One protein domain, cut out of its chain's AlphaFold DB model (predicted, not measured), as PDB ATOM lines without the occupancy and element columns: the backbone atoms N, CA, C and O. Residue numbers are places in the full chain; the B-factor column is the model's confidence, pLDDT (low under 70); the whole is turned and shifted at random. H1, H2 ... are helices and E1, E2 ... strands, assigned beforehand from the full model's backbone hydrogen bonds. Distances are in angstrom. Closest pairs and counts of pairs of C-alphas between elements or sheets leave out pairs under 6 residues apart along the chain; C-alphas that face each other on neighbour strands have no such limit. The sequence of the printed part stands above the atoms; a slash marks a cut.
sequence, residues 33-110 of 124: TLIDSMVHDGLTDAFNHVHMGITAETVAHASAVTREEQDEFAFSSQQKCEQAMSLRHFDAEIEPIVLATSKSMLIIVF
ATOM      1  N   THR A  33     118.922 132.461 115.643       92.69
ATOM      2  CA  THR A  33     117.590 132.343 115.046       92.69
ATOM      3  C   THR A  33     116.598 131.839 116.078       92.69
ATOM      4  O   THR A  33     116.823 130.807 116.714       92.69
ATOM      5  N   LEU A  34     115.495 132.565 116.216       96.12
ATOM      6  CA  LEU A  34     114.329 132.116 116.954       96.12
ATOM      7  C   LEU A  34     113.469 131.254 116.017       96.12
ATOM      8  O   LEU A  34     113.017 131.728 114.980       96.12
ATOM      9  N   ILE A  35     113.312 129.980 116.357       96.19
ATOM     10  CA  ILE A  35     112.650 128.954 115.547       96.19
ATOM     11  C   ILE A  35     111.191 128.857 115.981       96.19
ATOM     12  O   ILE A  35     110.924 128.663 117.163       96.19
ATOM     13  N   ASP A  36     110.252 128.949 115.047       96.94
ATOM     14  CA  ASP A  36     108.853 128.606 115.308       96.94
ATOM     15  C   ASP A  36     108.711 127.073 115.368       96.94
ATOM     16  O   ASP A  36     108.937 126.392 114.363       96.94
ATOM     17  N   SER A  37     108.376 126.519 116.541       96.12
ATOM     18  CA  SER A  37     108.253 125.061 116.703       96.12
ATOM     19  C   SER A  37     107.058 124.475 115.955       96.12
ATOM     20  O   SER A  37     107.152 123.349 115.482       96.12
ATOM     21  N   MET A  38     105.972 125.229 115.759       96.62
ATOM     22  CA  MET A  38     104.817 124.758 114.987       96.62
ATOM     23  C   MET A  38     105.231 124.465 113.547       96.62
ATOM     24  O   MET A  38     104.920 123.409 112.997       96.62
ATOM     25  N   VAL A  39     105.964 125.401 112.944       95.50
ATOM     26  CA  VAL A  39     106.430 125.258 111.565       95.50
ATOM     27  C   VAL A  39     107.514 124.194 111.475       95.50
ATOM     28  O   VAL A  39     107.443 123.323 110.611       95.50
ATOM     29  N   HIS A  40     108.503 124.251 112.365       95.06
ATOM     30  CA  HIS A  40     109.666 123.370 112.316       95.06
ATOM     31  C   HIS A  40     109.316 121.910 112.633       95.06
ATOM     32  O   HIS A  40     109.727 121.020 111.894       95.06
ATOM     33  N   ASP A  41     108.553 121.661 113.701       94.50
ATOM     34  CA  ASP A  41     108.273 120.307 114.191       94.50
ATOM     35  C   ASP A  41     107.002 119.703 113.569       94.50
ATOM     36  O   ASP A  41     106.896 118.480 113.475       94.50
ATOM     37  N   GLY A  42     106.038 120.533 113.146       93.69
ATOM     38  CA  GLY A  42     104.722 120.074 112.681       93.69
ATOM     39  C   GLY A  42     104.435 120.251 111.187       93.69
ATOM     40  O   GLY A  42     103.688 119.455 110.622       93.69
ATOM     41  N   LEU A  43     104.993 121.279 110.534       96.31
ATOM     42  CA  LEU A  43     104.593 121.682 109.171       96.31
ATOM     43  C   LEU A  43     105.733 121.671 108.144       96.31
ATOM     44  O   LEU A  43     105.526 122.065 106.994       96.31
ATOM     45  N   THR A  44     106.923 121.215 108.527       96.25
ATOM     46  CA  THR A  44     108.087 121.122 107.638       96.25
ATOM     47  C   THR A  44     108.468 119.666 107.421       96.25
ATOM     48  O   THR A  44     108.600 118.891 108.364       96.25
ATOM     49  N   ASP A  45     108.676 119.291 106.161       94.56
ATOM     50  CA  ASP A  45     109.208 117.983 105.797       94.56
ATOM     51  C   ASP A  45     110.637 117.852 106.346       94.56
ATOM     52  O   ASP A  45     111.524 118.631 105.992       94.56
ATOM     53  N   ALA A  46     110.877 116.856 107.198       94.81
ATOM     54  CA  ALA A  46     112.175 116.663 107.841       94.81
ATOM     55  C   ALA A  46     113.301 116.234 106.879       94.81
ATOM     56  O   ALA A  46     114.473 116.386 107.219       94.81
ATOM     57  N   PHE A  47     112.971 115.691 105.706       95.25
ATOM     58  CA  PHE A  47     113.926 115.194 104.714       95.25
ATOM     59  C   PHE A  47     114.188 116.213 103.606       95.25
ATOM     60  O   PHE A  47     115.330 116.415 103.201       95.25
ATOM     61  N   ASN A  48     113.125 116.845 103.117       93.75
ATOM     62  CA  ASN A  48     113.168 117.782 102.000       93.75
ATOM     63  C   ASN A  48     113.300 119.240 102.462       93.75
ATOM     64  O   ASN A  48     113.601 120.108 101.647       93.75
ATOM     65  N   HIS A  49     113.080 119.516 103.752       94.50
ATOM     66  CA  HIS A  49     113.122 120.853 104.351       94.50
ATOM     67  C   HIS A  49     112.200 121.864 103.652       94.50
ATOM     68  O   HIS A  49     112.533 123.042 103.516       94.50
ATOM     69  N   VAL A  50     111.026 121.399 103.214       94.31
ATOM     70  CA  VAL A  50     109.979 122.220 102.591       94.31
ATOM     71  C   VAL A  50     108.711 122.212 103.433       94.31
ATOM     72  O   VAL A  50     108.430 121.250 104.145       94.31
ATOM     73  N   HIS A  51     107.929 123.284 103.339       95.81
ATOM     74  CA  HIS A  51     106.630 123.364 103.999       95.81
ATOM     75  C   HIS A  51     105.658 122.321 103.426       95.81
ATOM     76  O   HIS A  51     105.681 122.054 102.224       95.81
ATOM     77  N   MET A  52     104.755 121.783 104.249       92.88
ATOM     78  CA  MET A  52     103.729 120.819 103.813       92.88
ATOM     79  C   MET A  52     102.817 121.353 102.691       92.88
ATOM     80  O   MET A  52     102.268 120.577 101.920       92.88
ATOM     81  N   GLY A  53     102.686 122.673 102.531       91.69
ATOM     82  CA  GLY A  53     101.987 123.255 101.372       91.69
ATOM     83  C   GLY A  53     102.653 122.903 100.032       91.69
ATOM     84  O   GLY A  53     101.980 122.575  99.064       91.69
ATOM     85  N   ILE A  54     103.988 122.845  99.996       94.25
ATOM     86  CA  ILE A  54     104.743 122.491  98.783       94.25
ATOM     87  C   ILE A  54     104.539 121.020  98.409       94.25
ATOM     88  O   ILE A  54     104.527 120.665  97.227       94.25
ATOM     89  N   THR A  55     104.371 120.140  99.400       92.50
ATOM     90  CA  THR A  55     104.082 118.728  99.124       92.50
ATOM     91  C   THR A  55     102.675 118.573  98.542       92.50
ATOM     92  O   THR A  55     102.507 117.804  97.594       92.50
ATOM     93  N   ALA A  56     101.699 119.359  99.012       92.25
ATOM     94  CA  ALA A  56     100.364 119.423  98.420       92.25
ATOM     95  C   ALA A  56     100.406 119.900  96.956       92.25
ATOM     96  O   ALA A  56      99.871 119.214  96.088       92.25
ATOM     97  N   GLU A  57     101.128 120.984  96.660       91.81
ATOM     98  CA  GLU A  57     101.333 121.482  95.289       91.81
ATOM     99  C   GLU A  57     101.998 120.439  94.379       91.81
ATOM    100  O   GLU A  57     101.600 120.232  93.231       91.81
ATOM    101  N   THR A  58     102.976 119.702  94.910       93.69
ATOM    102  CA  THR A  58     103.641 118.619  94.173       93.69
ATOM    103  C   THR A  58     102.648 117.519  93.782       93.69
ATOM    104  O   THR A  58     102.662 117.045  92.643       93.69
ATOM    105  N   VAL A  59     101.768 117.121  94.707       95.31
ATOM    106  CA  VAL A  59     100.725 116.116  94.452       95.31
ATOM    107  C   VAL A  59      99.674 116.643  93.478       95.31
ATOM    108  O   VAL A  59      99.289 115.906  92.566       95.31
ATOM    109  N   ALA A  60      99.238 117.894  93.635       94.69
ATOM    110  CA  ALA A  60      98.270 118.531  92.751       94.69
ATOM    111  C   ALA A  60      98.790 118.563  91.310       94.69
ATOM    112  O   ALA A  60      98.110 118.089  90.401       94.69
ATOM    113  N   HIS A  61     100.038 118.995  91.110       95.25
ATOM    114  CA  HIS A  61     100.671 119.012  89.794       95.25
ATOM    115  C   HIS A  61     100.834 117.602  89.206       95.25
ATOM    116  O   HIS A  61     100.482 117.367  88.050       95.25
ATOM    117  N   ALA A  62     101.335 116.640  89.988       96.75
ATOM    118  CA  ALA A  62     101.511 115.257  89.532       96.75
ATOM    119  C   ALA A  62     100.182 114.571  89.167       96.75
ATOM    120  O   ALA A  62     100.159 113.696  88.302       96.75
ATOM    121  N   SER A  63      99.088 114.984  89.810       96.69
ATOM    122  CA  SER A  63      97.740 114.449  89.594       96.69
ATOM    123  C   SER A  63      96.887 115.312  88.656       96.69
ATOM    124  O   SER A  63      95.726 114.983  88.438       96.69
ATOM    125  N   ALA A  64      97.454 116.393  88.106       97.44
ATOM    126  CA  ALA A  64      96.767 117.383  87.276       97.44
ATOM    127  C   ALA A  64      95.482 117.967  87.904       97.44
ATOM    128  O   ALA A  64      94.537 118.273  87.182       97.44
ATOM    129  N   VAL A  65      95.457 118.131  89.230       95.25
ATOM    130  CA  VAL A  65      94.328 118.738  89.949       95.25
ATOM    131  C   VAL A  65      94.398 120.253  89.797       95.25
ATOM    132  O   VAL A  65      95.388 120.874  90.196       95.25
ATOM    133  N   THR A  66      93.359 120.858  89.228       95.69
ATOM    134  CA  THR A  66      93.346 122.304  88.986       95.69
ATOM    135  C   THR A  66      93.001 123.086  90.247       95.69
ATOM    136  O   THR A  66      92.477 122.557  91.227       95.69
ATOM    137  N   ARG A  67      93.283 124.388  90.224       92.75
ATOM    138  CA  ARG A  67      92.910 125.283  91.318       92.75
ATOM    139  C   ARG A  67      91.394 125.308  91.529       92.75
ATOM    140  O   ARG A  67      90.934 125.268  92.666       92.75
ATOM    141  N   GLU A  68      90.635 125.342  90.440       95.38
ATOM    142  CA  GLU A  68      89.174 125.368  90.461       95.38
ATOM    143  C   GLU A  68      88.602 124.107  91.116       95.38
ATOM    144  O   GLU A  68      87.685 124.211  91.924       95.38
ATOM    145  N   GLU A  69      89.178 122.933  90.837       94.94
ATOM    146  CA  GLU A  69      88.772 121.671  91.469       94.94
ATOM    147  C   GLU A  69      89.043 121.674  92.980       94.94
ATOM    148  O   GLU A  69      88.206 121.222  93.768       94.94
ATOM    149  N   GLN A  70      90.191 122.209  93.407       93.06
ATOM    150  CA  GLN A  70      90.508 122.331  94.832       93.06
ATOM    151  C   GLN A  70      89.560 123.319  95.536       93.06
ATOM    152  O   GLN A  70      89.051 123.017  96.620       93.06
ATOM    153  N   ASP A  71      89.281 124.471  94.915       92.69
ATOM    154  CA  ASP A  71      88.356 125.480  95.446       92.69
ATOM    155  C   ASP A  71      86.917 124.933  95.530       92.69
ATOM    156  O   ASP A  71      86.240 125.124  96.545       92.69
ATOM    157  N   GLU A  72      86.449 124.206  94.508       94.56
ATOM    158  CA  GLU A  72      85.127 123.567  94.504       94.56
ATOM    159  C   GLU A  72      85.011 122.515  95.616       94.56
ATOM    160  O   GLU A  72      84.013 122.477  96.347       94.56
ATOM    161  N   PHE A  73      86.052 121.698  95.807       93.56
ATOM    162  CA  PHE A  73      86.102 120.731  96.901       93.56
ATOM    163  C   PHE A  73      86.020 121.417  98.271       93.56
ATOM    164  O   PHE A  73      85.224 121.005  99.123       93.56
ATOM    165  N   ALA A  74      86.802 122.478  98.490       89.50
ATOM    166  CA  ALA A  74      86.780 123.220  99.746       89.50
ATOM    167  C   ALA A  74      85.424 123.883 100.000       89.50
ATOM    168  O   ALA A  74      84.897 123.780 101.110       89.50
ATOM    169  N   PHE A  75      84.819 124.494  98.979       90.31
ATOM    170  CA  PHE A  75      83.480 125.068  99.079       90.31
ATOM    171  C   PHE A  75      82.441 124.008  99.469       90.31
ATOM    172  O   PHE A  75      81.694 124.191 100.432       90.31
ATOM    173  N   SER A  76      82.446 122.854  98.793       93.31
ATOM    174  CA  SER A  76      81.550 121.740  99.116       93.31
ATOM    175  C   SER A  76      81.760 121.217 100.542       93.31
ATOM    176  O   SER A  76      80.793 120.899 101.238       93.31
ATOM    177  N   SER A  77      83.011 121.138 101.002       91.44
ATOM    178  CA  SER A  77      83.349 120.728 102.368       91.44
ATOM    179  C   SER A  77      82.753 121.681 103.412       91.44
ATOM    180  O   SER A  77      82.098 121.235 104.356       91.44
ATOM    181  N   GLN A  78      82.881 122.995 103.192       87.69
ATOM    182  CA  GLN A  78      82.307 124.020 104.069       87.69
ATOM    183  C   GLN A  78      80.780 123.922 104.142       87.69
ATOM    184  O   GLN A  78      80.215 123.906 105.236       87.69
ATOM    185  N   GLN A  79      80.107 123.757 102.997       91.69
ATOM    186  CA  GLN A  79      78.651 123.590 102.962       91.69
ATOM    187  C   GLN A  79      78.184 122.346 103.733       91.69
ATOM    188  O   GLN A  79      77.207 122.408 104.481       91.69
ATOM    189  N   LYS A  80      78.889 121.215 103.594       91.75
ATOM    190  CA  LYS A  80      78.577 119.987 104.348       91.75
ATOM    191  C   LYS A  80      78.745 120.194 105.849       91.75
ATOM    192  O   LYS A  80      77.901 119.735 106.617       91.75
ATOM    193  N   CYS A  81      79.809 120.881 106.265       88.62
ATOM    194  CA  CYS A  81      80.050 121.193 107.669       88.62
ATOM    195  C   CYS A  81      78.934 122.073 108.244       88.62
ATOM    196  O   CYS A  81      78.368 121.741 109.285       88.62
ATOM    197  N   GLU A  82      78.574 123.156 107.550       89.19
ATOM    198  CA  GLU A  82      77.480 124.045 107.956       89.19
ATOM    199  C   GLU A  82      76.163 123.273 108.103       89.19
ATOM    200  O   GLU A  82      75.482 123.371 109.130       89.19
ATOM    201  N   GLN A  83      75.836 122.432 107.119       92.88
ATOM    202  CA  GLN A  83      74.638 121.605 107.163       92.88
ATOM    203  C   GLN A  83      74.665 120.638 108.356       92.88
ATOM    204  O   GLN A  83      73.696 120.584 109.112       92.88
ATOM    205  N   ALA A  84      75.767 119.914 108.567       90.31
ATOM    206  CA  ALA A  84      75.907 118.957 109.663       90.31
ATOM    207  C   ALA A  84      75.787 119.616 111.045       90.31
ATOM    208  O   ALA A  84      75.136 119.069 111.937       90.31
ATOM    209  N   MET A  85      76.346 120.818 111.206       86.50
ATOM    210  CA  MET A  85      76.191 121.614 112.423       86.50
ATOM    211  C   MET A  85      74.741 122.058 112.627       86.50
ATOM    212  O   MET A  85      74.212 121.916 113.728       86.50
ATOM    213  N   SER A  86      74.070 122.545 111.577       89.75
ATOM    214  CA  SER A  86      72.662 122.969 111.665       89.75
ATOM    215  C   SER A  86      71.722 121.812 112.030       89.75
ATOM    216  O   SER A  86      70.747 122.001 112.758       89.75
ATOM    217  N   LEU A  87      72.060 120.601 111.578       95.06
ATOM    218  CA  LEU A  87      71.358 119.355 111.883       95.06
ATOM    219  C   LEU A  87      71.839 118.689 113.179       95.06
ATOM    220  O   LEU A  87      71.344 117.615 113.519       95.06
ATOM    221  N   ARG A  88      72.760 119.325 113.919       91.50
ATOM    222  CA  ARG A  88      73.251 118.871 115.230       91.50
ATOM    223  C   ARG A  88      73.878 117.474 115.198       91.50
ATOM    224  O   ARG A  88      73.795 116.725 116.166       91.50
ATOM    225  N   HIS A  89      74.517 117.110 114.085       92.88
ATOM    226  CA  HIS A  89      75.147 115.794 113.932       92.88
ATOM    227  C   HIS A  89      76.327 115.569 114.888       92.88
ATOM    228  O   HIS A  89      76.601 114.424 115.229       92.88
ATOM    229  N   PHE A  90      76.975 116.638 115.361       88.00
ATOM    230  CA  PHE A  90      78.155 116.553 116.224       88.00
ATOM    231  C   PHE A  90      77.852 116.651 117.731       88.00
ATOM    232  O   PHE A  90      78.762 116.555 118.553       88.00
ATOM    233  N   ASP A  91      76.586 116.818 118.126       89.25
ATOM    234  CA  ASP A  91      76.206 117.009 119.536       89.25
ATOM    235  C   ASP A  91      76.591 115.820 120.432       89.25
ATOM    236  O   ASP A  91      76.817 115.999 121.624       89.25
ATOM    237  N   ALA A  92      76.643 114.608 119.873       92.50
ATOM    238  CA  ALA A  92      76.965 113.392 120.619       92.50
ATOM    239  C   ALA A  92      78.476 113.146 120.788       92.50
ATOM    240  O   ALA A  92      78.860 112.319 121.610       92.50
ATOM    241  N   GLU A  93      79.321 113.817 120.002       90.31
ATOM    242  CA  GLU A  93      80.779 113.614 119.996       90.31
ATOM    243  C   GLU A  93      81.565 114.813 120.549       90.31
ATOM    244  O   GLU A  93      82.727 114.660 120.925       90.31
ATOM    245  N   ILE A  94      80.946 115.995 120.631       87.19
ATOM    246  CA  ILE A  94      81.579 117.212 121.146       87.19
ATOM    247  C   ILE A  94      81.258 117.392 122.629       87.19
ATOM    248  O   ILE A  94      80.133 117.715 123.005       87.19
ATOM    249  N   GLU A  95      82.294 117.315 123.460       87.69
ATOM    250  CA  GLU A  95      82.214 117.711 124.866       87.69
ATOM    251  C   GLU A  95      82.582 119.198 125.045       87.69
ATOM    252  O   GLU A  95      83.625 119.644 124.550       87.69
ATOM    253  N   PRO A  96      81.755 120.004 125.742       83.69
ATOM    254  CA  PRO A  96      82.014 121.426 125.932       83.69
ATOM    255  C   PRO A  96      83.215 121.671 126.849       83.69
ATOM    256  O   PRO A  96      83.302 121.146 127.961       83.69
ATOM    257  N   ILE A  97      84.110 122.568 126.428       83.62
ATOM    258  CA  ILE A  97      85.237 123.006 127.253       83.62
ATOM    259  C   ILE A  97      84.807 124.213 128.089       83.62
ATOM    260  O   ILE A  97      84.377 125.244 127.563       83.62
ATOM    261  N   VAL A  98      84.955 124.092 129.408       81.88
ATOM    262  CA  VAL A  98      84.636 125.150 130.370       81.88
ATOM    263  C   VAL A  98      85.914 125.883 130.770       81.88
ATOM    264  O   VAL A  98      86.789 125.316 131.421       81.88
ATOM    265  N   LEU A  99      86.014 127.165 130.418       80.50
ATOM    266  CA  LEU A  99      87.132 128.021 130.805       80.50
ATOM    267  C   LEU A  99      86.793 128.798 132.079       80.50
ATOM    268  O   LEU A  99      85.876 129.622 132.094       80.50
ATOM    269  N   ALA A 100      87.559 128.558 133.142       77.19
ATOM    270  CA  ALA A 100      87.475 129.321 134.380       77.19
ATOM    271  C   ALA A 100      88.397 130.545 134.309       77.19
ATOM    272  O   ALA A 100      89.615 130.416 134.189       77.19
ATOM    273  N   THR A 101      87.823 131.743 134.409       76.00
ATOM    274  CA  THR A 101      88.589 132.997 134.481       76.00
ATOM    275  C   THR A 101      88.620 133.533 135.916       76.00
ATOM    276  O   THR A 101      87.724 133.261 136.716       76.00
ATOM    277  N   SER A 102      89.644 134.322 136.261       71.94
ATOM    278  CA  SER A 102      89.880 134.849 137.621       71.94
ATOM    279  C   SER A 102      88.767 135.755 138.174       71.94
ATOM    280  O   SER A 102      88.776 136.094 139.355       71.94
ATOM    281  N   LYS A 103      87.780 136.124 137.349       60.56
ATOM    282  CA  LYS A 103      86.578 136.869 137.737       60.56
ATOM    283  C   LYS A 103      85.316 136.062 137.441       60.56
ATOM    284  O   LYS A 103      84.566 136.439 136.554       60.56
ATOM    285  N   SER A 104      85.098 134.958 138.161       57.81
ATOM    286  CA  SER A 104      83.795 134.267 138.306       57.81
ATOM    287  C   SER A 104      82.989 133.979 137.022       57.81
ATOM    288  O   SER A 104      81.800 133.683 137.104       57.81
ATOM    289  N   MET A 105      83.602 134.065 135.842       56.41
ATOM    290  CA  MET A 105      82.944 133.919 134.553       56.41
ATOM    291  C   MET A 105      83.441 132.617 133.948       56.41
ATOM    292  O   MET A 105      84.616 132.492 133.588       56.41
ATOM    293  N   LEU A 106      82.532 131.646 133.907       61.69
ATOM    294  CA  LEU A 106      82.694 130.411 133.159       61.69
ATOM    295  C   LEU A 106      82.326 130.719 131.710       61.69
ATOM    296  O   LEU A 106      81.180 131.069 131.426       61.69
ATOM    297  N   ILE A 107      83.294 130.621 130.806       62.84
ATOM    298  CA  ILE A 107      83.027 130.671 129.368       62.84
ATOM    299  C   ILE A 107      82.947 129.224 128.898       62.84
ATOM    300  O   ILE A 107      83.938 128.498 128.963       62.84
ATOM    301  N   ILE A 108      81.766 128.802 128.449       61.84
ATOM    302  CA  ILE A 108      81.620 127.547 127.715       61.84
ATOM    303  C   ILE A 108      82.008 127.848 126.273       61.84
ATOM    304  O   ILE A 108      81.307 128.588 125.580       61.84
ATOM    305  N   VAL A 109      83.144 127.314 125.838       63.38
ATOM    306  CA  VAL A 109      83.557 127.420 124.442       63.38
ATOM    307  C   VAL A 109      82.905 126.272 123.691       63.38
ATOM    308  O   VAL A 109      83.333 125.123 123.787       63.38
ATOM    309  N   PHE A 110      81.849 126.589 122.947       60.06
ATOM    310  CA  PHE A 110      81.373 125.707 121.891       60.06
ATOM    311  C   PHE A 110      82.325 125.848 120.710       60.06
ATOM    312  O   PHE A 110      82.628 126.965 120.283       60.06
TER     313      PHE A 110
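Overview. This is residues 33 to 110 of the 124 residues of the protein "Hypothetical protein" of Adineta steineri (UniProt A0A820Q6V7). From residue 33 you trace a wide, open U with an empty middle: H1 and H2 make one arm, the long H3 the base, and the hairpin of E1 and E2 the other arm. The 78 printed residues hold three named helices, then two named strands, antiparallel; the class is mostly helix. The whole is extended, with a radius of gyration of the C-alphas of 19.5 A, spanning 52 by 42 by 18 A.

Along the chain. Find C-alpha 37 at (108.253, 125.061, 116.703), where H1, residues 37 to 42, begins. H2 is residues 52 to 62, 15.5 A; H3 is residues 67 to 86, 28.8 A. E1 is residues 97 to 100; E2, residues 106 to 109, ends at (83.557, 127.420, 124.442).

Arrangement. H1, H2 and H3 are apart from each other; in each, every O i to N i+4 pair is within hydrogen-bond range. E1 and E2 form a hairpin, antiparallel at 151 degrees; N 99 and O 107, 2.9 A apart, are within hydrogen-bond range.

Size, cuts and confidence. The farthest C-alphas, of Ala 64 and Ser 104, are 55.3 A apart. The printed part has no cut and no long link. Residues 103 to 110 have pLDDT under 70.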